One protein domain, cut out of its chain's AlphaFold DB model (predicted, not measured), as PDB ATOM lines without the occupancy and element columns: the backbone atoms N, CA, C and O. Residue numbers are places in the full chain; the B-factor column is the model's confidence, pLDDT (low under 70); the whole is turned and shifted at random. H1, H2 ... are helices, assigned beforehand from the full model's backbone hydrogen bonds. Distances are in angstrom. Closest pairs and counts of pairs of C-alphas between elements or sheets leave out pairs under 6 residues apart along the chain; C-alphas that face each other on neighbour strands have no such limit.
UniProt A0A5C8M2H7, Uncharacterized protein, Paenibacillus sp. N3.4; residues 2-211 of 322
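Overview. This is residues 2 to 211 of the 322 residues of an uncharacterized protein of Paenibacillus sp. N3.4 (UniProt A0A5C8M2H7). H2, H5 and H9 run side by side as a loose three-helix bundle; H4, in the middle of the domain, crosses H2 steeply and folds back into H5 as a helical hairpin, with H10 packed along H4. Shorter helices, among them H6, H7, H8, H12 and H13, gather toward one end, while H1, residues 2 to 8, sticks out at the other. The printed part has 210 residues with thirteen named helices, H1 to H13 in order, and no named strand; its class is all helix. It is compact, with a radius of gyration of the C-alphas of 18.1 A and spans of 59 by 40 by 34 A.

Arrangement. Start at H1, residues 2 to 8, which meets H2, residues 11 to 33, only through their link. H2 has a kink of 33 degrees near residue 18, and touches H3, residues 36 to 45, only at the corner with its residues 29 to 33 alone; the closest C-alphas are Tyr 30 and Leu 39, 5.9 A. Next comes the hub, H4, residues 47 to 68: its residues 53 to 61 touch residues 18 to 25 of H2, opposite ways at a steep tilt of 58 degrees, closest at C-alphas Gly 58 and Pro 21, 5.3 A. H4 forms a hairpin with H5, residues 71 to 96, at a steep tilt of 43 degrees; residues 60 to 68 touch residues 71 to 78, closest at C-alphas Leu 64 and Ser 74, 5.1 A. H5 touches H2, the same way at a shallow tilt of 14 degrees, closest at C-alphas Gly 90 and Glu 32, 3.6 A. H6, residues 102 to 106, and H7, residues 109 to 113, lead to H8, residues 115 to 121, which touches residues 88 to 95 of H5, closest at C-alphas Tyr 121 and Ser 91, 5.1 A. H9, residues 124 to 144, is close to H5 but not clearly touching: C-alphas Ile 126 and Ala 87, the closest, are 7.0 A apart. H10, residues 154 to 173, touches H4 at a steep tilt of 38 degrees, closest at C-alphas Arg 157 and Ala 66, 4.4 A. H11, residues 179 to 183, touches no helix. H12, residues 192 to 199, only just touches H4, with 3 pairs of C-alphas within 8 A, closest Asn 199 and Ser 49, 4.9 A. H13, residues 201 to 211, touches residues 49 to 57 of H4, about perpendicular at 77 degrees, closest at C-alphas Phe 203 and Ala 53, 4.9 A. Packing is mostly crossed, with 1 of 9 tilted pairs shallow. Every O i to N i+4 pair is within hydrogen-bond range in H1, H3, H4, H9, H10, H11 and H12; the others have 14 of 19 in H2, 20 of 22 in H5, 2 of 3 in H8, 4 of 7 in H13, and 0 of 1 in H6 and H7, where O i to N i+3 gives 2 of 2 and 1 of 2.

Along the chain. Find C-alpha 2 at (168.018, 162.790, 118.328), where H1 begins. H2 is 33.6 A long, H4 31.4 A, H5 36.9 A, H9 29.8 A and H10 28.0 A; H10 begins at C-alpha 154, (177.473, 162.638, 99.433). H13 ends at C-alpha 211, (172.289, 142.089, 71.093).

Size, cuts and confidence. The C-alphas farthest apart are Ser 2 and Glu 113, 61.1 A. The printed part has no cut and no long link. Residues 2 to 8 and 104 to 110 stand free. Mean pLDDT of the printed part is 82.4; it is under 70 in residues 2 to 13, 106 to 120, 144 to 151 and 182 to 191.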
ATOM      1  N   SER A   2     168.526 161.792 119.300       52.56
ATOM      2  CA  SER A   2     168.018 162.790 118.328       52.56
ATOM      3  C   SER A   2     168.104 162.369 116.848       52.56
ATOM      4  O   SER A   2     167.230 162.725 116.061       52.56
ATOM      5  N   THR A   3     169.099 161.561 116.469       53.06
ATOM      6  CA  THR A   3     169.292 161.059 115.094       53.06
ATOM      7  C   THR A   3     168.224 160.049 114.667       53.06
ATOM      8  O   THR A   3     167.739 160.103 113.540       53.06
ATOM      9  N   PHE A   4     167.783 159.179 115.580       37.94
ATOM     10  CA  PHE A   4     166.732 158.189 115.318       37.94
ATOM     11  C   PHE A   4     165.352 158.843 115.122       37.94
ATOM     12  O   PHE A   4     164.624 158.509 114.191       37.94
ATOM     13  N   PHE A   5     165.016 159.861 115.920       37.50
ATOM     14  CA  PHE A   5     163.770 160.620 115.751       37.50
ATOM     15  C   PHE A   5     163.770 161.520 114.500       37.50
ATOM     16  O   PHE A   5     162.724 161.691 113.869       37.50
ATOM     17  N   GLN A   6     164.925 162.058 114.085       51.00
ATOM     18  CA  GLN A   6     165.061 162.724 112.780       51.00
ATOM     19  C   GLN A   6     164.896 161.741 111.611       51.00
ATOM     20  O   GLN A   6     164.224 162.071 110.634       51.00
ATOM     21  N   PHE A   7     165.434 160.524 111.737       48.22
ATOM     22  CA  PHE A   7     165.232 159.446 110.769       48.22
ATOM     23  C   PHE A   7     163.742 159.092 110.629       48.22
ATOM     24  O   PHE A   7     163.221 159.111 109.513       48.22
ATOM     25  N   LEU A   8     163.023 158.904 111.746       41.62
ATOM     26  CA  LEU A   8     161.573 158.651 111.771       41.62
ATOM     27  C   LEU A   8     160.738 159.765 111.117       41.62
ATOM     28  O   LEU A   8     159.780 159.477 110.404       41.62
ATOM     29  N   LYS A   9     161.138 161.037 111.256       49.44
ATOM     30  CA  LYS A   9     160.490 162.177 110.573       49.44
ATOM     31  C   LYS A   9     160.656 162.172 109.048       49.44
ATOM     32  O   LYS A   9     159.984 162.943 108.363       49.44
ATOM     33  N   HIS A  10     161.568 161.373 108.496       56.44
ATOM     34  CA  HIS A  10     161.811 161.260 107.052       56.44
ATOM     35  C   HIS A  10     161.368 159.912 106.470       56.44
ATOM     36  O   HIS A  10     161.361 159.766 105.246       56.44
ATOM     37  N   VAL A  11     160.923 158.969 107.306       55.56
ATOM     38  CA  VAL A  11     160.365 157.665 106.909       55.56
ATOM     39  C   VAL A  11     159.289 157.770 105.816       55.56
ATOM     40  O   VAL A  11     159.484 157.132 104.782       55.56
ATOM     41  N   PRO A  12     158.241 158.619 105.910       63.50
ATOM     42  CA  PRO A  12     157.233 158.711 104.844       63.50
ATOM     43  C   PRO A  12     157.816 159.185 103.504       63.50
ATOM     44  O   PRO A  12     157.328 158.819 102.442       63.50
ATOM     45  N   SER A  13     158.903 159.960 103.536       65.19
ATOM     46  CA  SER A  13     159.569 160.472 102.335       65.19
ATOM     47  C   SER A  13     160.576 159.478 101.731       65.19
ATOM     48  O   SER A  13     160.766 159.467 100.518       65.19
ATOM     49  N   ARG A  14     161.180 158.602 102.551       74.50
ATOM     50  CA  ARG A  14     162.072 157.518 102.098       74.50
ATOM     51  C   ARG A  14     161.294 156.308 101.580       74.50
ATOM     52  O   ARG A  14     161.741 155.689 100.625       74.50
ATOM     53  N   ILE A  15     160.104 156.035 102.120       81.31
ATOM     54  CA  ILE A  15     159.179 155.020 101.581       81.31
ATOM     55  C   ILE A  15     158.819 155.322 100.116       81.31
ATOM     56  O   ILE A  15     158.713 154.413  99.295       81.31
ATOM     57  N   MET A  16     158.738 156.602  99.741       82.31
ATOM     58  CA  MET A  16     158.499 157.006  98.350       82.31
ATOM     59  C   MET A  16     159.616 156.567  97.395       82.31
ATOM     60  O   MET A  16     159.370 156.466  96.200       82.31
ATOM     61  N   ILE A  17     160.828 156.273  97.886       86.25
ATOM     62  CA  ILE A  17     161.907 155.740  97.043       86.25
ATOM     63  C   ILE A  17     161.553 154.344  96.511       86.25
ATOM     64  O   ILE A  17     161.984 153.989  95.424       86.25
ATOM     65  N   ILE A  18     160.735 153.595  97.251       88.50
ATOM     66  CA  ILE A  18     160.277 152.244  96.908       88.50
ATOM     67  C   ILE A  18     158.954 152.315  96.130       88.50
ATOM     68  O   ILE A  18     158.798 151.675  95.096       88.50
ATOM     69  N   ILE A  19     158.006 153.143  96.581       90.44
ATOM     70  CA  ILE A  19     156.667 153.214  95.969       90.44
ATOM     71  C   ILE A  19     156.701 153.828  94.563       90.44
ATOM     72  O   ILE A  19     156.049 153.328  93.653       90.44
ATOM     73  N   LEU A  20     157.449 154.917  94.365       92.00
ATOM     74  CA  LEU A  20     157.467 155.632  93.086       92.00
ATOM     75  C   LEU A  20     157.940 154.772  91.899       92.00
ATOM     76  O   LEU A  20     157.233 154.753  90.891       92.00
ATOM     77  N   PRO A  21     159.076 154.046  91.971       94.88
ATOM     78  CA  PRO A  21     159.477 153.163  90.879       94.88
ATOM     79  C   PRO A  21     158.477 152.027  90.646       94.88
ATOM     80  O   PRO A  21     158.301 151.630  89.500       94.88
ATOM     81  N   PHE A  22     157.765 151.553  91.675       95.31
ATOM     82  CA  PHE A  22     156.702 150.556  91.503       95.31
ATOM     83  C   PHE A  22     155.516 151.110  90.702       95.31
ATOM     84  O   PHE A  22     155.077 150.483  89.740       95.31
ATOM     85  N   LEU A  23     155.045 152.316  91.039       94.81
ATOM     86  CA  LEU A  23     153.969 152.983  90.298       94.81
ATOM     87  C   LEU A  23     154.360 153.257  88.842       94.81
ATOM     88  O   LEU A  23     153.549 153.075  87.937       94.81
ATOM     89  N   LEU A  24     155.600 153.694  88.614       96.44
ATOM     90  CA  LEU A  24     156.090 153.972  87.269       96.44
ATOM     91  C   LEU A  24     156.305 152.692  86.454       96.44
ATOM     92  O   LEU A  24     155.927 152.674  85.290       96.44
ATOM     93  N   MET A  25     156.835 151.623  87.057       96.44
ATOM     94  CA  MET A  25     156.923 150.301  86.424       96.44
ATOM     95  C   MET A  25     155.543 149.836  85.956       96.44
ATOM     96  O   MET A  25     155.365 149.562  84.772       96.44
ATOM     97  N   GLY A  26     154.548 149.848  86.852       96.00
ATOM     98  CA  GLY A  26     153.191 149.421  86.515       96.00
ATOM     99  C   GLY A  26     152.563 150.269  85.408       96.00
ATOM    100  O   GLY A  26     151.877 149.733  84.545       96.00
ATOM    101  N   MET A  27     152.836 151.578  85.389       96.25
ATOM    102  CA  MET A  27     152.362 152.463  84.324       96.25
ATOM    103  C   MET A  27     153.040 152.173  82.978       96.25
ATOM    104  O   MET A  27     152.368 152.174  81.954       96.25
ATOM    105  N   VAL A  28     154.350 151.921  82.953       96.44
ATOM    106  CA  VAL A  28     155.071 151.609  81.706       96.44
ATOM    107  C   VAL A  28     154.605 150.273  81.125       96.44
ATOM    108  O   VAL A  28     154.281 150.221  79.942       96.44
ATOM    109  N   GLU A  29     154.488 149.231  81.951       95.62
ATOM    110  CA  GLU A  29     153.966 147.921  81.527       95.62
ATOM    111  C   GLU A  29     152.483 148.008  81.114       95.62
ATOM    112  O   GLU A  29     152.057 147.360  80.162       95.62
ATOM    113  N   TYR A  30     151.682 148.860  81.772       95.31
ATOM    114  CA  TYR A  30     150.307 149.144  81.340       95.31
ATOM    115  C   TYR A  30     150.257 149.801  79.957       95.31
ATOM    116  O   TYR A  30     149.402 149.449  79.145       95.31
ATOM    117  N   LEU A  31     151.129 150.777  79.695       93.56
ATOM    118  CA  LEU A  31     151.176 151.484  78.414       93.56
ATOM    119  C   LEU A  31     151.590 150.564  77.268       93.56
ATOM    120  O   LEU A  31     151.068 150.713  76.164       93.56
ATOM    121  N   GLU A  32     152.497 149.629  77.541       92.62
ATOM    122  CA  GLU A  32     152.969 148.666  76.556       92.62
ATOM    123  C   GLU A  32     151.893 147.621  76.221       92.62
ATOM    124  O   GLU A  32     151.485 147.512  75.067       92.62
ATOM    125  N   ARG A  33     151.318 146.963  77.232       91.38
ATOM    126  CA  ARG A  33     150.267 145.950  77.025       91.38
ATOM    127  C   ARG A  33     148.970 146.589  76.528       91.38
ATOM    128  O   ARG A  33     148.260 146.094  75.661       91.38
ATOM    129  N   GLY A  34     148.667 147.775  77.042       89.50
ATOM    130  CA  GLY A  34     147.560 148.614  76.607       89.50
ATOM    131  C   GLY A  34     146.200 148.260  77.208       89.50
ATOM    132  O   GLY A  34     145.250 149.018  76.990       89.50
ATOM    133  N   THR A  35     146.078 147.170  77.972       90.62
ATOM    134  CA  THR A  35     144.885 146.856  78.769       90.62
ATOM    135  C   THR A  35     145.241 146.470  80.206       90.62
ATOM    136  O   THR A  35     146.289 145.895  80.493       90.62
ATOM    137  N   TYR A  36     144.338 146.774  81.144       91.75
ATOM    138  CA  TYR A  36     144.513 146.389  82.549       91.75
ATOM    139  C   TYR A  36     144.439 144.865  82.743       91.75
ATOM    140  O   TYR A  36     145.142 144.313  83.584       91.75
ATOM    141  N   GLN A  37     143.610 144.183  81.946       93.94
ATOM    142  CA  GLN A  37     143.445 142.731  82.015       93.94
ATOM    143  C   GLN A  37     144.740 141.998  81.654       93.94
ATOM    144  O   GLN A  37     145.137 141.087  82.375       93.94
ATOM    145  N   GLU A  38     145.430 142.421  80.592       92.62
ATOM    146  CA  GLU A  38     146.714 141.832  80.196       92.62
ATOM    147  C   GLU A  38     147.812 142.115  81.219       92.62
ATOM    148  O   GLU A  38     148.572 141.209  81.554       92.62
ATOM    149  N   LEU A  39     147.856 143.329  81.780       94.44
ATOM    150  CA  LEU A  39     148.785 143.650  82.863       94.44
ATOM    151  C   LEU A  39     148.576 142.728  84.071       94.44
ATOM    152  O   LEU A  39     149.538 142.162  84.583       94.44
ATOM    153  N   MET A  40     147.334 142.555  84.528       95.38
ATOM    154  CA  MET A  40     147.042 141.691  85.678       95.38
ATOM    155  C   MET A  40     147.311 140.221  85.382       95.38
ATOM    156  O   MET A  40     147.888 139.536  86.222       95.38
ATOM    157  N   LYS A  41     146.976 139.753  84.175       94.44
ATOM    158  CA  LYS A  41     147.320 138.401  83.730       94.44
ATOM    159  C   LYS A  41     148.831 138.172  83.792       94.44
ATOM    160  O   LYS A  41     149.261 137.151  84.318       94.44
ATOM    161  N   TRP A  42     149.632 139.125  83.320       93.81
ATOM    162  CA  TRP A  42     151.089 139.030  83.398       93.81
ATOM    163  C   TRP A  42     151.605 139.059  84.838       93.81
ATOM    164  O   TRP A  42     152.390 138.195  85.208       93.81
ATOM    165  N   VAL A  43     151.124 139.982  85.677       94.00
ATOM    166  CA  VAL A  43     151.527 140.057  87.094       94.00
ATOM    167  C   VAL A  43     151.237 138.745  87.832       94.00
ATOM    168  O   VAL A  43     152.043 138.312  88.654       94.00
ATOM    169  N   MET A  44     150.105 138.103  87.538       93.31
ATOM    170  CA  MET A  44     149.712 136.837  88.161       93.31
ATOM    171  C   MET A  44     150.503 135.639  87.629       93.31
ATOM    172  O   MET A  44     150.881 134.771  88.411       93.31
ATOM    173  N   ASN A  45     150.761 135.590  86.321       90.81
ATOM    174  CA  ASN A  45     151.451 134.465  85.688       90.81
ATOM    175  C   ASN A  45     152.978 134.543  85.841       90.81
ATOM    176  O   ASN A  45     153.638 133.513  85.952       90.81
ATOM    177  N   HIS A  46     153.538 135.755  85.880       90.00
ATOM    178  CA  HIS A  46     154.977 136.023  85.892       90.00
ATOM    179  C   HIS A  46     155.367 137.028  86.998       90.00
ATOM    180  O   HIS A  46     155.946 138.086  86.727       90.00
ATOM    181  N   PRO A  47     155.100 136.718  88.284       90.50
ATOM    182  CA  PRO A  47     155.361 137.642  89.392       90.50
ATOM    183  C   PRO A  47     156.849 137.989  89.547       90.50
ATOM    184  O   PRO A  47     157.192 139.088  89.979       90.50
ATOM    185  N   LEU A  48     157.749 137.078  89.171       88.44
ATOM    186  CA  LEU A  48     159.194 137.311  89.218       88.44
ATOM    187  C   LEU A  48     159.644 138.308  88.147       88.44
ATOM    188  O   LEU A  48     160.406 139.223  88.456       88.44
ATOM    189  N   SER A  49     159.112 138.200  86.928       89.94
ATOM    190  CA  SER A  49     159.335 139.168  85.850       89.94
ATOM    191  C   SER A  49     158.907 140.576  86.273       89.94
ATOM    192  O   SER A  49     159.638 141.541  86.054       89.94
ATOM    193  N   MET A  50     157.787 140.695  86.995       93.38
ATOM    194  CA  MET A  50     157.348 141.963  87.591       93.38
ATOM    195  C   MET A  50     158.357 142.523  88.602       93.38
ATOM    196  O   MET A  50     158.642 143.724  88.591       93.38
ATOM    197  N   VAL A  51     158.926 141.681  89.467       93.12
ATOM    198  CA  VAL A  51     159.959 142.110  90.426       93.12
ATOM    199  C   VAL A  51     161.222 142.584  89.700       93.12
ATOM    200  O   VAL A  51     161.799 143.603  90.083       93.12
ATOM    201  N   LEU A  52     161.630 141.907  88.626       92.62
ATOM    202  CA  LEU A  52     162.787 142.315  87.826       92.62
ATOM    203  C   LEU A  52     162.530 143.620  87.069       92.62
ATOM    204  O   LEU A  52     163.373 144.515  87.112       92.62
ATOM    205  N   ALA A  53     161.348 143.795  86.475       94.56
ATOM    206  CA  ALA A  53     160.928 145.065  85.883       94.56
ATOM    207  C   ALA A  53     160.960 146.201  86.921       94.56
ATOM    208  O   ALA A  53     161.474 147.290  86.655       94.56
ATOM    209  N   TYR A  54     160.495 145.937  88.146       95.56
ATOM    210  CA  TYR A  54     160.600 146.883  89.255       95.56
ATOM    211  C   TYR A  54     162.060 147.209  89.602       95.56
ATOM    212  O   TYR A  54     162.391 148.380  89.802       95.56
ATOM    213  N   PHE A  55     162.954 146.216  89.634       94.81
ATOM    214  CA  PHE A  55     164.380 146.440  89.877       94.81
ATOM    215  C   PHE A  55     165.054 147.239  88.765       94.81
ATOM    216  O   PHE A  55     165.913 148.060  89.084       94.81
ATOM    217  N   VAL A  56     164.646 147.091  87.503       95.69
ATOM    218  CA  VAL A  56     165.129 147.942  86.403       95.69
ATOM    219  C   VAL A  56     164.792 149.408  86.684       95.69
ATOM    220  O   VAL A  56     165.687 150.256  86.745       95.69
ATOM    221  N   VAL A  57     163.517 149.716  86.946       96.88
ATOM    222  CA  VAL A  57     163.069 151.092  87.225       96.88
ATOM    223  C   VAL A  57     163.701 151.635  88.507       96.88
ATOM    224  O   VAL A  57     164.177 152.772  88.537       96.88
ATOM    225  N   GLY A  58     163.751 150.821  89.562       95.81
ATOM    226  CA  GLY A  58     164.362 151.168  90.841       95.81
ATOM    227  C   GLY A  58     165.853 151.480  90.713       95.81
ATOM    228  O   GLY A  58     166.323 152.474  91.262       95.81
ATOM    229  N   THR A  59     166.589 150.691  89.930       95.25
ATOM    230  CA  THR A  59     168.024 150.882  89.683       95.25
ATOM    231  C   THR A  59     168.297 152.183  88.940       95.25
ATOM    232  O   THR A  59     169.120 152.985  89.387       95.25
ATOM    233  N   LEU A  60     167.556 152.447  87.859       95.88
ATOM    234  CA  LEU A  60     167.652 153.708  87.119       95.88
ATOM    235  C   LEU A  60     167.300 154.908  88.007       95.88
ATOM    236  O   LEU A  60     167.960 155.948  87.959       95.88
ATOM    237  N   TYR A  61     166.295 154.760  88.868       95.31
ATOM    238  CA  TYR A  61     165.900 155.811  89.793       95.31
ATOM    239  C   TYR A  61     166.977 156.102  90.848       95.31
ATOM    240  O   TYR A  61     167.325 157.267  91.056       95.31
ATOM    241  N   LEU A  62     167.561 155.069  91.469       93.81
ATOM    242  CA  LEU A  62     168.671 155.213  92.417       93.81
ATOM    243  C   LEU A  62     169.908 155.835  91.759       93.81
ATOM    244  O   LEU A  62     170.527 156.723  92.349       93.81
ATOM    245  N   PHE A  63     170.221 155.439  90.524       94.75
ATOM    246  CA  PHE A  63     171.288 156.048  89.735       94.75
ATOM    247  C   PHE A  63     171.038 157.548  89.528       94.75
ATOM    248  O   PHE A  63     171.869 158.378  89.896       94.75
ATOM    249  N   LEU A  64     169.851 157.938  89.053       93.81
ATOM    250  CA  LEU A  64     169.501 159.351  88.881       93.81
ATOM    251  C   LEU A  64     169.493 160.129  90.206       93.81
ATOM    252  O   LEU A  64     169.766 161.335  90.214       93.81
ATOM    253  N   ILE A  65     169.153 159.494  91.332       91.69
ATOM    254  CA  ILE A  65     169.264 160.106  92.666       91.69
ATOM    255  C   ILE A  65     170.732 160.338  93.018       91.69
ATOM    256  O   ILE A  65     171.072 161.418  93.505       91.69
ATOM    257  N   ALA A  66     171.607 159.369  92.752       91.56
ATOM    258  CA  ALA A  66     173.036 159.509  92.988       91.56
ATOM    259  C   ALA A  66     173.638 160.662  92.163       91.56
ATOM    260  O   ALA A  66     174.434 161.440  92.695       91.56
ATOM    261  N   LEU A  67     173.194 160.857  90.915       91.19
ATOM    262  CA  LEU A  67     173.653 161.961  90.062       91.19
ATOM    263  C   LEU A  67     173.117 163.324  90.514       91.19
ATOM    264  O   LEU A  67     173.893 164.253  90.730       91.19
ATOM    265  N   THR A  68     171.801 163.464  90.681       89.62
ATOM    266  CA  THR A  68     171.178 164.782  90.915       89.62
ATOM    267  C   THR A  68     171.104 165.183  92.392       89.62
ATOM    268  O   THR A  68     170.892 166.356  92.710       89.62
ATOM    269  N   GLY A  69     171.207 164.217  93.311       84.88
ATOM    270  CA  GLY A  69     170.984 164.399  94.747       84.88
ATOM    271  C   GLY A  69     169.540 164.762  95.125       84.88
ATOM    272  O   GLY A  69     169.293 165.150  96.269       84.88
ATOM    273  N   ARG A  70     168.583 164.681  94.183       86.38
ATOM    274  CA  ARG A  70     167.198 165.156  94.343       86.38
ATOM    275  C   ARG A  70     166.186 164.128  93.827       86.38
ATOM    276  O   ARG A  70     165.884 164.108  92.640       86.38
ATOM    277  N   SER A  71     165.547 163.387  94.735       86.38
ATOM    278  CA  SER A  71     164.578 162.326  94.392       86.38
ATOM    279  C   SER A  71     163.460 162.759  93.443       86.38
ATOM    280  O   SER A  71     163.207 162.095  92.448       86.38
ATOM    281  N   ARG A  72     162.820 163.908  93.685       88.19
ATOM    282  CA  ARG A  72     161.726 164.370  92.809       88.19
ATOM    283  C   ARG A  72     162.196 164.666  91.392       88.19
ATOM    284  O   ARG A  72     161.497 164.329  90.448       88.19
ATOM    285  N   LEU A  73     163.361 165.303  91.253       89.25
ATOM    286  CA  LEU A  73     163.917 165.614  89.938       89.25
ATOM    287  C   LEU A  73     164.272 164.318  89.206       89.25
ATOM    288  O   LEU A  73     163.871 164.150  88.064       89.25
ATOM    289  N   SER A  74     164.938 163.386  89.892       92.50
ATOM    290  CA  SER A  74     165.244 162.054  89.366       92.50
ATOM    291  C   SER A  74     163.998 161.317  88.884       92.50
ATOM    292  O   SER A  74     164.033 160.722  87.816       92.50
ATOM    293  N   PHE A  75     162.893 161.382  89.633       93.19
ATOM    294  CA  PHE A  75     161.653 160.707  89.252       93.19
ATOM    295  C   PHE A  75     161.018 161.336  88.009       93.19
ATOM    296  O   PHE A  75     160.648 160.617  87.089       93.19
ATOM    297  N   TRP A  76     160.942 162.671  87.939       93.88
ATOM    298  CA  TRP A  76     160.420 163.351  86.749       93.88
ATOM    299  C   TRP A  76     161.269 163.077  85.508       93.88
ATOM    300  O   TRP A  76     160.710 162.825  84.446       93.88
ATOM    301  N   LEU A  77     162.599 163.064  85.644       94.75
ATOM    302  CA  LEU A  77     163.497 162.657  84.560       94.75
ATOM    303  C   LEU A  77     163.210 161.216  84.120       94.75
ATOM    304  O   LEU A  77     163.107 160.951  82.927       94.75
ATOM    305  N   LEU A  78     162.998 160.305  85.073       94.94
ATOM    306  CA  LEU A  78     162.640 158.920  84.777       94.94
ATOM    307  C   LEU A  78     161.302 158.816  84.024       94.94
ATOM    308  O   LEU A  78     161.211 158.068  83.057       94.94
ATOM    309  N   CYS A  79     160.280 159.584  84.421       95.81
ATOM    310  CA  CYS A  79     158.992 159.631  83.722       95.81
ATOM    311  C   CYS A  79     159.136 160.123  82.280       95.81
ATOM    312  O   CYS A  79     158.543 159.531  81.382       95.81
ATOM    313  N   VAL A  80     159.920 161.186  82.065       94.38
ATOM    314  CA  VAL A  80     160.172 161.741  80.725       94.38
ATOM    315  C   VAL A  80     160.872 160.719  79.829       94.38
ATOM    316  O   VAL A  80     160.577 160.673  78.642       94.38
ATOM    317  N   CYS A  81     161.743 159.872  80.381       92.44
ATOM    318  CA  CYS A  81     162.409 158.829  79.607       92.44
ATOM    319  C   CYS A  81     161.522 157.595  79.366       92.44
ATOM    320  O   CYS A  81     161.434 157.123  78.239       92.44
ATOM    321  N   LEU A  82     160.872 157.050  80.401       95.06
ATOM    322  CA  LEU A  82     160.236 155.726  80.318       95.06
ATOM    323  C   LEU A  82     158.789 155.745  79.811       95.06
ATOM    324  O   LEU A  82     158.380 154.803  79.135       95.06
ATOM    325  N   LEU A  83     157.999 156.785  80.109       94.62
ATOM    326  CA  LEU A  83     156.596 156.826  79.673       94.62
ATOM    327  C   LEU A  83     156.459 156.902  78.144       94.62
ATOM    328  O   LEU A  83     155.630 156.163  77.609       94.62
ATOM    329  N   PRO A  84     157.256 157.716  77.415       90.50
ATOM    330  CA  PRO A  84     157.222 157.695  75.957       90.50
ATOM    331  C   PRO A  84     157.625 156.338  75.384       90.50
ATOM    332  O   PRO A  84     156.974 155.875  74.455       90.50
ATOM    333  N   LEU A  85     158.638 155.675  75.958       90.38
ATOM    334  CA  LEU A  85     159.075 154.350  75.507       90.38
ATOM    335  C   LEU A  85     157.961 153.307  75.652       90.38
ATOM    336  O   LEU A  85     157.652 152.623  74.681       90.38
ATOM    337  N   GLY A  86     157.288 153.247  76.808       92.06
ATOM    338  CA  GLY A  86     156.145 152.347  77.006       92.06
ATOM    339  C   GLY A  86     154.984 152.640  76.048       92.06
ATOM    340  O   GLY A  86     154.443 151.728  75.429       92.06
ATOM    341  N   ALA A  87     154.640 153.919  75.860       90.81
ATOM    342  CA  ALA A  87     153.560 154.334  74.960       90.81
ATOM    343  C   ALA A  87     153.853 154.024  73.481       90.81
ATOM    344  O   ALA A  87     152.974 153.549  72.757       90.81
ATOM    345  N   ILE A  88     155.083 154.289  73.025       88.00
ATOM    346  CA  ILE A  88     155.530 153.976  71.662       88.00
ATOM    347  C   ILE A  88     155.588 152.460  71.477       88.00
ATOM    348  O   ILE A  88     155.091 151.969  70.469       88.00
ATOM    349  N   SER A  89     156.118 151.725  72.459       89.50
ATOM    350  CA  SER A  89     156.187 150.262  72.418       89.50
ATOM    351  C   SER A  89     154.814 149.629  72.275       89.50
ATOM    352  O   SER A  89     154.604 148.876  71.332       89.50
ATOM    353  N   GLY A  90     153.846 149.993  73.120       89.62
ATOM    354  CA  GLY A  90     152.500 149.422  73.026       89.62
ATOM    355  C   GLY A  90     151.764 149.801  71.744       89.62
ATOM    356  O   GLY A  90     151.007 149.007  71.185       89.62
ATOM    357  N   SER A  91     152.023 151.002  71.221       87.50
ATOM    358  CA  SER A  91     151.491 151.419  69.919       87.50
ATOM    359  C   SER A  91     152.098 150.602  68.776       87.50
ATOM    360  O   SER A  91     151.371 150.166  67.885       87.50
ATOM    361  N   LYS A  92     153.413 150.358  68.815       85.69
ATOM    362  CA  LYS A  92     154.142 149.551  67.829       85.69
ATOM    363  C   LYS A  92     153.716 148.081  67.894       85.69
ATOM    364  O   LYS A  92     153.406 147.501  66.856       85.69
ATOM    365  N   LEU A  93     153.582 147.521  69.096       86.56
ATOM    366  CA  LEU A  93     153.124 146.150  69.318       86.56
ATOM    367  C   LEU A  93     151.745 145.916  68.688       86.56
ATOM    368  O   LEU A  93     151.551 144.941  67.970       86.56
ATOM    369  N   LYS A  94     150.806 146.854  68.860       84.75
ATOM    370  CA  LYS A  94     149.470 146.775  68.242       84.75
ATOM    371  C   LYS A  94     149.467 146.967  66.728       84.75
ATOM    372  O   LYS A  94     148.560 146.472  66.064       84.75
ATOM    373  N   ALA A  95     150.428 147.715  66.192       81.81
ATOM    374  CA  ALA A  95     150.513 147.990  64.764       81.81
ATOM    375  C   ALA A  95     151.137 146.825  63.983       81.81
ATOM    376  O   ALA A  95     150.639 146.481  62.915       81.81
ATOM    377  N   ILE A  96     152.228 146.247  64.498       78.19
ATOM    378  CA  ILE A  96     153.072 145.301  63.746       78.19
ATOM    379  C   ILE A  96     153.459 144.030  64.522       78.19
ATOM    380  O   ILE A  96     154.252 143.239  64.024       78.19
ATOM    381  N   GLY A  97     152.934 143.819  65.734       80.62
ATOM    382  CA  GLY A  97     153.211 142.616  66.535       80.62
ATOM    383  C   GLY A  97     154.601 142.575  67.177       80.62
ATOM    384  O   GLY A  97     155.012 141.527  67.671       80.62
ATOM    385  N   ALA A  98     155.325 143.699  67.184       82.19
ATOM    386  CA  ALA A  98     156.661 143.807  67.763       82.19
ATOM    387  C   ALA A  98     156.782 145.038  68.684       82.19
ATOM    388  O   ALA A  98     156.404 146.140  68.267       82.19
ATOM    389  N   PRO A  99     157.331 144.894  69.905       85.94
ATOM    390  CA  PRO A  99     157.553 146.012  70.813       85.94
ATOM    391  C   PRO A  99     158.679 146.932  70.321       85.94
ATOM    392  O   PRO A  99     159.360 146.683  69.318       85.94
ATOM    393  N   TYR A 100     158.865 148.045  71.024       85.56
ATOM    394  CA  TYR A 100     159.966 148.964  70.759       85.56
ATOM    395  C   TYR A 100     161.267 148.424  71.360       85.56
ATOM    396  O   TYR A 100     161.396 148.307  72.582       85.56
ATOM    397  N   TYR A 101     162.227 148.101  70.502       84.19
ATOM    398  CA  TYR A 101     163.477 147.457  70.879       84.19
ATOM    399  C   TYR A 101     164.609 148.469  71.092       84.19
ATOM    400  O   TYR A 101     164.600 149.545  70.495       84.19
ATOM    401  N   PRO A 102     165.660 148.117  71.857       83.25
ATOM    402  CA  PRO A 102     166.808 149.002  72.035       83.25
ATOM    403  C   PRO A 102     167.512 149.402  70.730       83.25
ATOM    404  O   PRO A 102     168.033 150.512  70.633       83.25
ATOM    405  N   TRP A 103     167.524 148.538  69.710       76.62
ATOM    406  CA  TRP A 103     168.126 148.877  68.417       76.62
ATOM    407  C   TRP A 103     167.289 149.832  67.574       76.62
ATOM    408  O   TRP A 103     167.856 150.490  66.709       76.62
ATOM    409  N   ASP A 104     165.997 149.997  67.855       77.94
ATOM    410  CA  ASP A 104     165.189 151.017  67.182       77.94
ATOM    411  C   ASP A 104     165.681 152.437  67.526       77.94
ATOM    412  O   ASP A 104     165.484 153.366  66.745       77.94
ATOM    413  N   LEU A 105     166.342 152.614  68.683       72.94
ATOM    414  CA  LEU A 105     167.032 153.860  69.054       72.94
ATOM    415  C   LEU A 105     168.396 153.992  68.373       72.94
ATOM    416  O   LEU A 105     168.825 155.098  68.059       72.94
ATOM    417  N   ALA A 106     169.103 152.875  68.195       69.62
ATOM    418  CA  ALA A 106     170.433 152.869  67.592       69.62
ATOM    419  C   ALA A 106     170.369 153.060  66.066       69.62
ATOM    420  O   ALA A 106     171.213 153.743  65.487       69.62
ATOM    421  N   PHE A 107     169.349 152.494  65.416       66.38
ATOM    422  CA  PHE A 107     169.130 152.548  63.973       66.38
ATOM    423  C   PHE A 107     168.044 153.586  63.646       66.38
ATOM    424  O   PHE A 107     166.907 153.259  63.313       66.38
ATOM    425  N   ASN A 108     168.428 154.865  63.740       55.34
ATOM    426  CA  ASN A 108     167.578 156.061  63.595       55.34
ATOM    427  C   ASN A 108     166.625 156.083  62.376       55.34
ATOM    428  O   ASN A 108     165.623 156.799  62.405       55.34
ATOM    429  N   ASN A 109     166.911 155.333  61.308       56.94
ATOM    430  CA  ASN A 109     166.143 155.388  60.059       56.94
ATOM    431  C   ASN A 109     164.739 154.768  60.175       56.94
ATOM    432  O   ASN A 109     163.838 155.143  59.430       56.94
ATOM    433  N   GLN A 110     164.510 153.879  61.142       56.94
ATOM    434  CA  GLN A 110     163.264 153.113  61.212       56.94
ATOM    435  C   GLN A 110     162.099 153.888  61.836       56.94
ATOM    436  O   GLN A 110     160.950 153.738  61.425       56.94
ATOM    437  N   ILE A 111     162.367 154.775  62.800       56.12
ATOM    438  CA  ILE A 111     161.304 155.529  63.484       56.12
ATOM    439  C   ILE A 111     160.537 156.407  62.491       56.12
ATOM    440  O   ILE A 111     159.324 156.540  62.632       56.12
ATOM    441  N   MET A 112     161.217 156.972  61.482       59.84
ATOM    442  CA  MET A 112     160.603 157.799  60.435       59.84
ATOM    443  C   MET A 112     159.642 157.009  59.541       59.84
ATOM    444  O   MET A 112     158.552 157.503  59.256       59.84
ATOM    445  N   GLU A 113     159.996 155.778  59.169       63.78
ATOM    446  CA  GLU A 113     159.145 154.896  58.356       63.78
ATOM    447  C   GLU A 113     157.858 154.505  59.096       63.78
ATOM    448  O   GLU A 113     156.780 154.431  58.503       63.78
ATOM    449  N   TYR A 114     157.929 154.364  60.424       64.56
ATOM    450  CA  TYR A 114     156.772 154.021  61.250       64.56
ATOM    451  C   TYR A 114     155.956 155.227  61.735       64.56
ATOM    452  O   TYR A 114     154.916 155.025  62.358       64.56
ATOM    453  N   GLN A 115     156.339 156.480  61.449       67.38
ATOM    454  CA  GLN A 115     155.612 157.662  61.951       67.38
ATOM    455  C   GLN A 115     154.140 157.690  61.526       67.38
ATOM    456  O   GLN A 115     153.276 158.054  62.328       67.38
ATOM    457  N   ALA A 116     153.849 157.310  60.279       67.56
ATOM    458  CA  ALA A 116     152.483 157.268  59.762       67.56
ATOM    459  C   ALA A 116     151.630 156.231  60.510       67.56
ATOM    460  O   ALA A 116     150.492 156.519  60.877       67.56
ATOM    461  N   PHE A 117     152.215 155.070  60.817       64.94
ATOM    462  CA  PHE A 117     151.569 154.023  61.603       64.94
ATOM    463  C   PHE A 117     151.404 154.455  63.062       64.94
ATOM    464  O   PHE A 117     150.292 154.454  63.583       64.94
ATOM    465  N   LEU A 118     152.467 154.938  63.709       68.00
ATOM    466  CA  LEU A 118     152.448 155.357  65.111       68.00
ATOM    467  C   LEU A 118     151.406 156.449  65.390       68.00
ATOM    468  O   LEU A 118     150.775 156.414  66.440       68.00
ATOM    469  N   ARG A 119     151.153 157.375  64.454       69.06
ATOM    470  CA  ARG A 119     150.099 158.399  64.608       69.06
ATOM    471  C   ARG A 119     148.687 157.817  64.717       69.06
ATOM    472  O   ARG A 119     147.860 158.410  65.401       69.06
ATOM    473  N   GLY A 120     148.410 156.681  64.076       67.50
ATOM    474  CA  GLY A 120     147.111 156.007  64.168       67.50
ATOM    475  C   GLY A 120     146.896 155.277  65.499       67.50
ATOM    476  O   GLY A 120     145.765 155.192  65.980       67.50
ATOM    477  N   TYR A 121     147.976 154.791  66.119       70.19
ATOM    478  CA  TYR A 121     147.920 153.982  67.344       70.19
ATOM    479  C   TYR A 121     148.242 154.766  68.625       70.19
ATOM    480  O   TYR A 121     147.766 154.386  69.699       70.19
ATOM    481  N   LEU A 122     148.940 155.906  68.523       74.25
ATOM    482  CA  LEU A 122     149.062 156.907  69.588       74.25
ATOM    483  C   LEU A 122     147.722 157.630  69.776       74.25
ATOM    484  O   LEU A 122     147.502 158.760  69.349       74.25
ATOM    485  N   ASN A 123     146.794 156.927  70.410       79.12
ATOM    486  CA  ASN A 123     145.439 157.398  70.632       79.12
ATOM    487  C   ASN A 123     145.409 158.477  71.732       79.12
ATOM    488  O   ASN A 123     146.151 158.403  72.714       79.12
ATOM    489  N   VAL A 124     144.467 159.421  71.629       83.62
ATOM    490  CA  VAL A 124     144.125 160.394  72.683       83.62
ATOM    491  C   VAL A 124     143.960 159.708  74.046       83.62
ATOM    492  O   VAL A 124     144.352 160.271  75.062       83.62
ATOM    493  N   ARG A 125     143.467 158.462  74.079       86.31
ATOM    494  CA  ARG A 125     143.387 157.650  75.307       86.31
ATOM    495  C   ARG A 125     144.740 157.482  76.011       86.31
ATOM    496  O   ARG A 125     144.811 157.710  77.213       86.31
ATOM    497  N   ILE A 126     145.800 157.134  75.279       88.69
ATOM    498  CA  ILE A 126     147.156 156.956  75.829       88.69
ATOM    499  C   ILE A 126     147.657 158.283  76.403       88.69
ATOM    500  O   ILE A 126     148.151 158.327  77.530       88.69
ATOM    501  N   LEU A 127     147.460 159.378  75.660       88.88
ATOM    502  CA  LEU A 127     147.842 160.718  76.102       88.88
ATOM    503  C   LEU A 127     147.111 161.117  77.392       88.88
ATOM    504  O   LEU A 127     147.747 161.583  78.334       88.88
ATOM    505  N   VAL A 128     145.797 160.889  77.464       90.38
ATOM    506  CA  VAL A 128     144.991 161.153  78.665       90.38
ATOM    507  C   VAL A 128     145.484 160.316  79.846       90.38
ATOM    508  O   VAL A 128     145.678 160.869  80.925       90.38
ATOM    509  N   CYS A 129     145.757 159.022  79.657       91.06
ATOM    510  CA  CYS A 129     146.299 158.158  80.710       91.06
ATOM    511  C   CYS A 129     147.642 158.675  81.250       91.06
ATOM    512  O   CYS A 129     147.821 158.762  82.465       91.06
ATOM    513  N   VAL A 130     148.567 159.066  80.365       92.31
ATOM    514  CA  VAL A 130     149.861 159.649  80.754       92.31
ATOM    515  C   VAL A 130     149.662 160.959  81.516       92.31
ATOM    516  O   VAL A 130     150.232 161.132  82.590       92.31
ATOM    517  N   VAL A 131     148.823 161.868  81.015       92.81
ATOM    518  CA  VAL A 131     148.556 163.159  81.670       92.81
ATOM    519  C   VAL A 131     147.929 162.961  83.050       92.81
ATOM    520  O   VAL A 131     148.393 163.563  84.017       92.81
ATOM    521  N   VAL A 132     146.926 162.088  83.178       93.06
ATOM    522  CA  VAL A 132     146.288 161.771  84.465       93.06
ATOM    523  C   VAL A 132     147.303 161.184  85.443       93.06
ATOM    524  O   VAL A 132     147.357 161.623  86.590       93.06
ATOM    525  N   PHE A 133     148.157 160.258  84.999       93.69
ATOM    526  CA  PHE A 133     149.224 159.706  85.834       93.69
ATOM    527  C   PHE A 133     150.177 160.799  86.342       93.69
ATOM    528  O   PHE A 133     150.432 160.889  87.545       93.69
ATOM    529  N   LEU A 134     150.655 161.682  85.459       93.62
ATOM    530  CA  LEU A 134     151.545 162.785  85.838       93.62
ATOM    531  C   LEU A 134     150.860 163.757  86.813       93.62
ATOM    532  O   LEU A 134     151.489 164.196  87.777       93.62
ATOM    533  N   LEU A 135     149.571 164.055  86.617       91.75
ATOM    534  CA  LEU A 135     148.786 164.889  87.533       91.75
ATOM    535  C   LEU A 135     148.638 164.236  88.912       91.75
ATOM    536  O   LEU A 135     148.857 164.903  89.921       91.75
ATOM    537  N   LEU A 136     148.337 162.937  88.977       89.12
ATOM    538  CA  LEU A 136     148.240 162.197  90.238       89.12
ATOM    539  C   LEU A 136     149.571 162.198  90.997       89.12
ATOM    540  O   LEU A 136     149.585 162.440  92.205       89.12
ATOM    541  N   ILE A 137     150.699 162.019  90.303       88.94
ATOM    542  CA  ILE A 137     152.026 162.134  90.922       88.94
ATOM    543  C   ILE A 137     152.313 163.570  91.377       88.94
ATOM    544  O   ILE A 137     152.853 163.777  92.468       88.94
ATOM    545  N   ALA A 138     151.951 164.582  90.585       86.75
ATOM    546  CA  ALA A 138     152.127 165.980  90.973       86.75
ATOM    547  C   ALA A 138     151.313 166.321  92.232       86.75
ATOM    548  O   ALA A 138     151.839 166.961  93.147       86.75
ATOM    549  N   ILE A 139     150.073 165.830  92.321       85.19
ATOM    550  CA  ILE A 139     149.208 165.946  93.502       85.19
ATOM    551  C   ILE A 139     149.825 165.198  94.687       85.19
ATOM    552  O   ILE A 139     149.929 165.773  95.768       85.19
ATOM    553  N   LEU A 140     150.316 163.970  94.499       83.75
ATOM    554  CA  LEU A 140     151.009 163.203  95.540       83.75
ATOM    555  C   LEU A 140     152.212 163.984  96.097       83.75
ATOM    556  O   LEU A 140     152.373 164.113  97.313       83.75
ATOM    557  N   PHE A 141     153.027 164.577  95.221       81.69
ATOM    558  CA  PHE A 141     154.139 165.431  95.632       81.69
ATOM    559  C   PHE A 141     153.685 166.717  96.327       81.69
ATOM    560  O   PHE A 141     154.357 167.156  97.269       81.69
ATOM    561  N   HIS A 142     152.571 167.310  95.896       79.12
ATOM    562  CA  HIS A 142     152.013 168.517  96.497       79.12
ATOM    563  C   HIS A 142     151.364 168.263  97.862       79.12
ATOM    564  O   HIS A 142     151.481 169.110  98.740       79.12
ATOM    565  N   LEU A 143     150.706 167.123  98.074       74.00
ATOM    566  CA  LEU A 143     150.008 166.806  99.322       74.00
ATOM    567  C   LEU A 143     150.954 166.202 100.363       74.00
ATOM    568  O   LEU A 143     151.056 166.711 101.477       74.00
ATOM    569  N   PHE A 144     151.700 165.157  99.997       67.50
ATOM    570  CA  PHE A 144     152.489 164.376 100.957       67.50
ATOM    571  C   PHE A 144     153.929 164.864 101.107       67.50
ATOM    572  O   PHE A 144     154.526 164.725 102.174       67.50
ATOM    573  N   LEU A 145     154.509 165.463 100.062       64.25
ATOM    574  CA  LEU A 145     155.915 165.867 100.079       64.25
ATOM    575  C   LEU A 145     156.131 167.384 100.128       64.25
ATOM    576  O   LEU A 145     157.282 167.814 100.173       64.25
ATOM    577  N   ARG A 146     155.098 168.232 100.227       62.34
ATOM    578  CA  ARG A 146     155.257 169.706 100.242       62.34
ATOM    579  C   ARG A 146     156.325 170.215 101.215       62.34
ATOM    580  O   ARG A 146     157.124 171.070 100.845       62.34
ATOM    581  N   ARG A 147     156.365 169.656 102.431       56.72
ATOM    582  CA  ARG A 147     157.276 170.062 103.520       56.72
ATOM    583  C   ARG A 147     158.625 169.332 103.548       56.72
ATOM    584  O   ARG A 147     159.537 169.806 104.214       56.72
ATOM    585  N   HIS A 148     158.794 168.230 102.816       59.91
ATOM    586  CA  HIS A 148     159.978 167.365 102.929       59.91
ATOM    587  C   HIS A 148     160.817 167.368 101.648       59.91
ATOM    588  O   HIS A 148     160.666 166.522 100.762       59.91
ATOM    589  N   ARG A 149     161.719 168.351 101.533       62.75
ATOM    590  CA  ARG A 149     162.770 168.365 100.504       62.75
ATOM    591  C   ARG A 149     163.902 167.441 100.957       62.75
ATOM    592  O   ARG A 149     164.756 167.860 101.730       62.75
ATOM    593  N   ILE A 150     163.908 166.197 100.483       65.81
ATOM    594  CA  ILE A 150     165.016 165.276 100.751       65.81
ATOM    595  C   ILE A 150     166.221 165.744  99.935       65.81
ATOM    596  O   ILE A 150     166.165 165.789  98.704       65.81
ATOM    597  N   ARG A 151     167.293 166.122 100.626       67.00
ATOM    598  CA  ARG A 151     168.623 166.257 100.039       67.00
ATOM    599  C   ARG A 151     169.454 165.111 100.583       67.00
ATOM    600  O   ARG A 151     169.489 164.920 101.794       67.00
ATOM    601  N   PHE A 152     170.078 164.364  99.688       76.12
ATOM    602  CA  PHE A 152     170.946 163.264 100.076       76.12
ATOM    603  C   PHE A 152     172.362 163.770 100.297       76.12
ATOM    604  O   PHE A 152     172.865 164.605  99.536       76.12
ATOM    605  N   THR A 153     172.999 163.264 101.345       81.56
ATOM    606  CA  THR A 153     174.418 163.526 101.598       81.56
ATOM    607  C   THR A 153     175.287 162.835 100.543       81.56
ATOM    608  O   THR A 153     174.849 161.898  99.873       81.56
ATOM    609  N   TRP A 154     176.539 163.272 100.376       80.06
ATOM    610  CA  TRP A 154     177.473 162.638  99.433       80.06
ATOM    611  C   TRP A 154     177.720 161.152  99.745       80.06
ATOM    612  O   TRP A 154     177.869 160.361  98.818       80.06
ATOM    613  N   ILE A 155     177.663 160.764 101.024       84.06
ATOM    614  CA  ILE A 155     177.791 159.367 101.464       84.06
ATOM    615  C   ILE A 155     176.583 158.541 101.000       84.06
ATOM    616  O   ILE A 155     176.755 157.495 100.381       84.06
ATOM    617  N   GLU A 156     175.358 159.026 101.226       84.56
ATOM    618  CA  GLU A 156     174.136 158.343 100.768       84.56
ATOM    619  C   GLU A 156     174.095 158.207  99.241       84.56
ATOM    620  O   GLU A 156     173.701 157.166  98.719       84.56
ATOM    621  N   ARG A 157     174.559 159.229  98.513       87.56
ATOM    622  CA  ARG A 157     174.682 159.179  97.048       87.56
ATOM    623  C   ARG A 157     175.682 158.114  96.598       87.56
ATOM    624  O   ARG A 157     175.394 157.409  95.637       87.56
ATOM    625  N   GLY A 158     176.807 157.971  97.302       88.38
ATOM    626  CA  GLY A 158     177.778 156.903  97.059       88.38
ATOM    627  C   GLY A 158     177.182 155.509  97.273       88.38
ATOM    628  O   GLY A 158     177.359 154.634  96.430       88.38
ATOM    629  N   ILE A 159     176.399 155.323  98.340       90.00
ATOM    630  CA  ILE A 159     175.696 154.058  98.615       90.00
ATOM    631  C   ILE A 159     174.684 153.744  97.506       90.00
ATOM    632  O   ILE A 159     174.658 152.626  96.999       90.00
ATOM    633  N   TYR A 160     173.874 154.720  97.084       90.94
ATOM    634  CA  TYR A 160     172.910 154.508  95.999       90.94
ATOM    635  C   TYR A 160     173.574 154.238  94.653       90.94
ATOM    636  O   TYR A 160     173.086 153.387  93.915       90.94
ATOM    637  N   ALA A 161     174.691 154.903  94.350       92.06
ATOM    638  CA  ALA A 161     175.480 154.603  93.161       92.06
ATOM    639  C   ALA A 161     176.001 153.161  93.196       92.06
ATOM    640  O   ALA A 161     175.852 152.440  92.216       92.06
ATOM    641  N   LEU A 162     176.544 152.718  94.334       93.38
ATOM    642  CA  LEU A 162     177.043 151.353  94.496       93.38
ATOM    643  C   LEU A 162     175.929 150.313  94.317       93.38
ATOM    644  O   LEU A 162     176.100 149.362  93.559       93.38
ATOM    645  N   ILE A 163     174.774 150.516  94.960       93.06
ATOM    646  CA  ILE A 163     173.605 149.635  94.803       93.06
ATOM    647  C   ILE A 163     173.155 149.608  93.343       93.06
ATOM    648  O   ILE A 163     172.907 148.531  92.803       93.06
ATOM    649  N   ALA A 164     173.081 150.773  92.693       93.25
ATOM    650  CA  ALA A 164     172.669 150.853  91.303       93.25
ATOM    651  C   ALA A 164     173.651 150.119  90.378       93.25
ATOM    652  O   ALA A 164     173.208 149.419  89.473       93.25
ATOM    653  N   ILE A 165     174.962 150.208  90.622       93.31
ATOM    654  CA  ILE A 165     175.984 149.489  89.846       93.31
ATOM    655  C   ILE A 165     175.830 147.972  90.020       93.31
ATOM    656  O   ILE A 165     175.771 147.244  89.028       93.31
ATOM    657  N   ILE A 166     175.710 147.492  91.263       92.75
ATOM    658  CA  ILE A 166     175.560 146.059  91.564       92.75
ATOM    659  C   ILE A 166     174.279 145.500  90.931       92.75
ATOM    660  O   ILE A 166     174.319 144.444  90.295       92.75
ATOM    661  N   MET A 167     173.158 146.217  91.058       92.38
ATOM    662  CA  MET A 167     171.890 145.804  90.456       92.38
ATOM    663  C   MET A 167     171.921 145.871  88.932       92.38
ATOM    664  O   MET A 167     171.487 144.923  88.293       92.38
ATOM    665  N   SER A 168     172.493 146.924  88.338       91.25
ATOM    666  CA  SER A 168     172.625 147.032  86.875       91.25
ATOM    667  C   SER A 168     173.444 145.875  86.312       91.25
ATOM    668  O   SER A 168     173.060 145.270  85.315       91.25
ATOM    669  N   THR A 169     174.545 145.524  86.985       89.69
ATOM    670  CA  THR A 169     175.400 144.402  86.573       89.69
ATOM    671  C   THR A 169     174.657 143.075  86.717       89.69
ATOM    672  O   THR A 169     174.701 142.262  85.800       89.69
ATOM    673  N   SER A 170     173.903 142.886  87.805       90.69
ATOM    674  CA  SER A 170     173.118 141.662  88.024       90.69
ATOM    675  C   SER A 170     171.982 141.508  87.014       90.69
ATOM    676  O   SER A 170     171.760 140.415  86.515       90.69
ATOM    677  N   LEU A 171     171.287 142.594  86.666       89.06
ATOM    678  CA  LEU A 171     170.192 142.567  85.693       89.06
ATOM    679  C   LEU A 171     170.686 142.333  84.257       89.06
ATOM    680  O   LEU A 171     169.974 141.711  83.476       89.06
ATOM    681  N   TYR A 172     171.884 142.821  83.909       87.12
ATOM    682  CA  TYR A 172     172.446 142.696  82.559       87.12
ATOM    683  C   TYR A 172     173.284 141.422  82.357       87.12
ATOM    684  O   TYR A 172     173.090 140.707  81.381       87.12
ATOM    685  N   MET A 173     174.210 141.127  83.275       84.94
ATOM    686  CA  MET A 173     175.179 140.022  83.159       84.94
ATOM    687  C   MET A 173     174.785 138.766  83.942       84.94
ATOM    688  O   MET A 173     175.558 137.808  83.979       84.94
ATOM    689  N   ASP A 174     173.650 138.789  84.643       85.06
ATOM    690  CA  ASP A 174     173.236 137.739  85.580       85.06
ATOM    691  C   ASP A 174     174.260 137.468  86.704       85.06
ATOM    692  O   ASP A 174     174.368 136.369  87.248       85.06
ATOM    693  N   LYS A 175     175.084 138.473  87.031       83.81
ATOM    694  CA  LYS A 175     176.128 138.419  88.067       83.81
ATOM    695  C   LYS A 175     176.286 139.785  88.742       83.81
ATOM    696  O   LYS A 175     176.249 140.796  88.048       83.81
ATOM    697  N   PRO A 176     176.548 139.863  90.060       78.81
ATOM    698  CA  PRO A 176     176.777 138.760  91.001       78.81
ATOM    699  C   PRO A 176     175.514 138.009  91.446       78.81
ATOM    700  O   PRO A 176     175.646 136.900  91.953       78.81
ATOM    701  N   ILE A 177     174.318 138.584  91.277       83.69
ATOM    702  CA  ILE A 177     173.053 137.927  91.633       83.69
ATOM    703  C   ILE A 177     172.456 137.294  90.365       83.69
ATOM    704  O   ILE A 177     172.082 138.045  89.464       83.69
ATOM    705  N   PRO A 178     172.365 135.953  90.277       82.44
ATOM    706  CA  PRO A 178     171.952 135.263  89.060       82.44
ATOM    707  C   PRO A 178     170.427 135.114  88.977       82.44
ATOM    708  O   PRO A 178     169.881 134.032  89.183       82.44
ATOM    709  N   PHE A 179     169.726 136.218  88.728       78.88
ATOM    710  CA  PHE A 179     168.270 136.246  88.594       78.88
ATOM    711  C   PHE A 179     167.746 135.322  87.478       78.88
ATOM    712  O   PHE A 179     166.773 134.606  87.683       78.88
ATOM    713  N   MET A 180     168.378 135.284  86.309       73.75
ATOM    714  CA  MET A 180     167.929 134.463  85.183       73.75
ATOM    715  C   MET A 180     168.117 132.972  85.478       73.75
ATOM    716  O   MET A 180     167.168 132.199  85.347       73.75
ATOM    717  N   ASN A 181     169.304 132.574  85.952       70.94
ATOM    718  CA  ASN A 181     169.589 131.171  86.272       70.94
ATOM    719  C   ASN A 181     168.818 130.655  87.496       70.94
ATOM    720  O   ASN A 181     168.417 129.495  87.517       70.94
ATOM    721  N   MET A 182     168.596 131.492  88.515       69.06
ATOM    722  CA  MET A 182     167.863 131.095  89.726       69.06
ATOM    723  C   MET A 182     166.386 130.801  89.443       69.06
ATOM    724  O   MET A 182     165.786 129.975  90.127       69.06
ATOM    725  N   TYR A 183     165.811 131.468  88.442       66.69
ATOM    726  CA  TYR A 183     164.373 131.449  88.185       66.69
ATOM    727  C   TYR A 183     163.986 130.851  86.827       66.69
ATOM    728  O   TYR A 183     162.804 130.834  86.493       66.69
ATOM    729  N   GLY A 184     164.951 130.336  86.059       63.81
ATOM    730  CA  GLY A 184     164.699 129.660  84.783       63.81
ATOM    731  C   GLY A 184     164.148 130.577  83.690       63.81
ATOM    732  O   GLY A 184     163.460 130.099  82.791       63.81
ATOM    733  N   LEU A 185     164.423 131.884  83.764       67.38
ATOM    734  CA  LEU A 185     163.970 132.841  82.754       67.38
ATOM    735  C   LEU A 185     164.758 132.615  81.465       67.38
ATOM    736  O   LEU A 185     165.967 132.851  81.411       67.38
ATOM    737  N   TYR A 186     164.067 132.155  80.429       64.88
ATOM    738  CA  TYR A 186     164.649 131.906  79.120       64.88
ATOM    739  C   TYR A 186     164.310 133.066  78.185       64.88
ATOM    740  O   TYR A 186     163.163 133.490  78.084       64.88
ATOM    741  N   THR A 187     165.323 133.608  77.512       65.25
ATOM    742  CA  THR A 187     165.088 134.497  76.371       65.25
ATOM    743  C   THR A 187     164.905 133.612  75.160       65.25
ATOM    744  O   THR A 187     165.762 132.774  74.894       65.25
ATOM    745  N   VAL A 188     163.794 133.774  74.450       64.00
ATOM    746  CA  VAL A 188     163.496 133.004  73.246       64.00
ATOM    747  C   VAL A 188     164.185 133.709  72.075       64.00
ATOM    748  O   VAL A 188     163.697 134.740  71.614       64.00
ATOM    749  N   PRO A 189     165.339 133.218  71.577       58.03
ATOM    750  CA  PRO A 189     166.152 133.984  70.633       58.03
ATOM    751  C   PRO A 189     165.499 134.128  69.253       58.03
ATOM    752  O   PRO A 189     165.890 135.004  68.488       58.03
ATOM    753  N   TRP A 190     164.534 133.262  68.929       57.62
ATOM    754  CA  TRP A 190     163.796 133.260  67.663       57.62
ATOM    755  C   TRP A 190     162.443 133.985  67.733       57.62
ATOM    756  O   TRP A 190     161.889 134.290  66.682       57.62
ATOM    757  N   ASP A 191     161.928 134.286  68.932       69.19
ATOM    758  CA  ASP A 191     160.681 135.033  69.134       69.19
ATOM    759  C   ASP A 191     160.835 136.024  70.294       69.19
ATOM    760  O   ASP A 191     160.708 135.721  71.486       69.19
ATOM    761  N   GLN A 192     161.145 137.257  69.920       72.62
ATOM    762  CA  GLN A 192     161.362 138.321  70.886       72.62
ATOM    763  C   GLN A 192     160.057 138.803  71.498       72.62
ATOM    764  O   GLN A 192     160.062 139.219  72.649       72.62
ATOM    765  N   THR A 193     158.951 138.754  70.758       76.75
ATOM    766  CA  THR A 193     157.652 139.180  71.280       76.75
ATOM    767  C   THR A 193     157.230 138.255  72.416       76.75
ATOM    768  O   THR A 193     156.873 138.752  73.480       76.75
ATOM    769  N   LEU A 194     157.436 136.940  72.271       78.56
ATOM    770  CA  LEU A 194     157.220 135.980  73.358       78.56
ATOM    771  C   LEU A 194     158.083 136.291  74.593       78.56
ATOM    772  O   LEU A 194     157.601 136.249  75.723       78.56
ATOM    773  N   THR A 195     159.347 136.675  74.382       82.88
ATOM    774  CA  THR A 195     160.228 137.090  75.487       82.88
ATOM    775  C   THR A 195     159.662 138.313  76.218       82.88
ATOM    776  O   THR A 195     159.638 138.329  77.444       82.88
ATOM    777  N   TYR A 196     159.174 139.322  75.492       87.56
ATOM    778  CA  TYR A 196     158.567 140.520  76.083       87.56
ATOM    779  C   TYR A 196     157.240 140.221  76.789       87.56
ATOM    780  O   TYR A 196     156.982 140.772  77.863       87.56
ATOM    781  N   ASP A 197     156.441 139.304  76.246       85.81
ATOM    782  CA  ASP A 197     155.184 138.874  76.850       85.81
ATOM    783  C   ASP A 197     155.404 138.206  78.214       85.81
ATOM    784  O   ASP A 197     154.699 138.550  79.169       85.81
ATOM    785  N   GLU A 198     156.403 137.326  78.336       86.81
ATOM    786  CA  GLU A 198     156.711 136.589  79.571       86.81
ATOM    787  C   GLU A 198     157.565 137.403  80.563       86.81
ATOM    788  O   GLU A 198     157.238 137.522  81.752       86.81
ATOM    789  N   ASN A 199     158.653 138.017  80.093       88.88
ATOM    790  CA  ASN A 199     159.632 138.704  80.945       88.88
ATOM    791  C   ASN A 199     159.277 140.176  81.216       88.88
ATOM    792  O   ASN A 199     159.866 140.796  82.104       88.88
ATOM    793  N   GLY A 200     158.287 140.730  80.512       91.25
ATOM    794  CA  GLY A 200     157.862 142.127  80.629       91.25
ATOM    795  C   GLY A 200     158.744 143.084  79.831       91.25
ATOM    796  O   GLY A 200     159.917 142.805  79.560       91.25
ATOM    797  N   TYR A 201     158.187 144.237  79.468       93.19
ATOM    798  CA  TYR A 201     158.834 145.191  78.570       93.19
ATOM    799  C   TYR A 201     160.154 145.728  79.129       93.19
ATOM    800  O   TYR A 201     161.178 145.763  78.436       93.19
ATOM    801  N   LEU A 202     160.149 146.141  80.398       94.38
ATOM    802  CA  LEU A 202     161.290 146.811  81.021       94.38
ATOM    803  C   LEU A 202     162.496 145.883  81.186       94.38
ATOM    804  O   LEU A 202     163.619 146.270  80.864       94.38
ATOM    805  N   PHE A 203     162.271 144.666  81.685       92.19
ATOM    806  CA  PHE A 203     163.351 143.706  81.900       92.19
ATOM    807  C   PHE A 203     163.849 143.112  80.580       92.19
ATOM    808  O   PHE A 203     165.060 143.093  80.352       92.19
ATOM    809  N   SER A 204     162.943 142.753  79.665       89.94
ATOM    810  CA  SER A 204     163.323 142.265  78.333       89.94
ATOM    811  C   SER A 204     164.157 143.290  77.575       89.94
ATOM    812  O   SER A 204     165.159 142.929  76.969       89.94
ATOM    813  N   SER A 205     163.834 144.583  77.681       90.62
ATOM    814  CA  SER A 205     164.636 145.644  77.056       90.62
ATOM    815  C   SER A 205     166.084 145.670  77.554       90.62
ATOM    816  O   SER A 205     166.984 145.928  76.759       90.62
ATOM    817  N   VAL A 206     166.337 145.359  78.833       90.56
ATOM    818  CA  VAL A 206     167.703 145.227  79.371       90.56
ATOM    819  C   VAL A 206     168.391 143.979  78.824       90.56
ATOM    820  O   VAL A 206     169.543 144.067  78.403       90.56
ATOM    821  N   GLN A 207     167.689 142.844  78.765       84.88
ATOM    822  CA  GLN A 207     168.216 141.612  78.160       84.88
ATOM    823  C   GLN A 207     168.595 141.838  76.690       84.88
ATOM    824  O   GLN A 207     169.634 141.373  76.221       84.88
ATOM    825  N   MET A 208     167.789 142.628  75.980       82.00
ATOM    826  CA  MET A 208     167.995 142.932  74.572       82.00
ATOM    827  C   MET A 208     169.206 143.835  74.292       82.00
ATOM    828  O   MET A 208     169.688 143.861  73.159       82.00
ATOM    829  N   LEU A 209     169.755 144.540  75.290       83.31
ATOM    830  CA  LEU A 209     170.957 145.366  75.102       83.31
ATOM    831  C   LEU A 209     172.186 144.539  74.703       83.31
ATOM    832  O   LEU A 209     173.041 145.047  73.980       83.31
ATOM    833  N   GLY A 210     172.257 143.267  75.115       75.00
ATOM    834  CA  GLY A 210     173.365 142.373  74.761       75.00
ATOM    835  C   GLY A 210     173.465 142.107  73.259       75.00
ATOM    836  O   GLY A 210     174.545 141.834  72.743       75.00
ATOM    837  N   PHE A 211     172.357 142.267  72.539       73.94
ATOM    838  CA  PHE A 211     172.289 142.089  71.093       73.94
ATOM    839  C   PHE A 211     172.766 143.322  70.306       73.94
ATOM    840  O   PHE A 211     173.018 143.224  69.111       73.94
TER     841      PHE A 211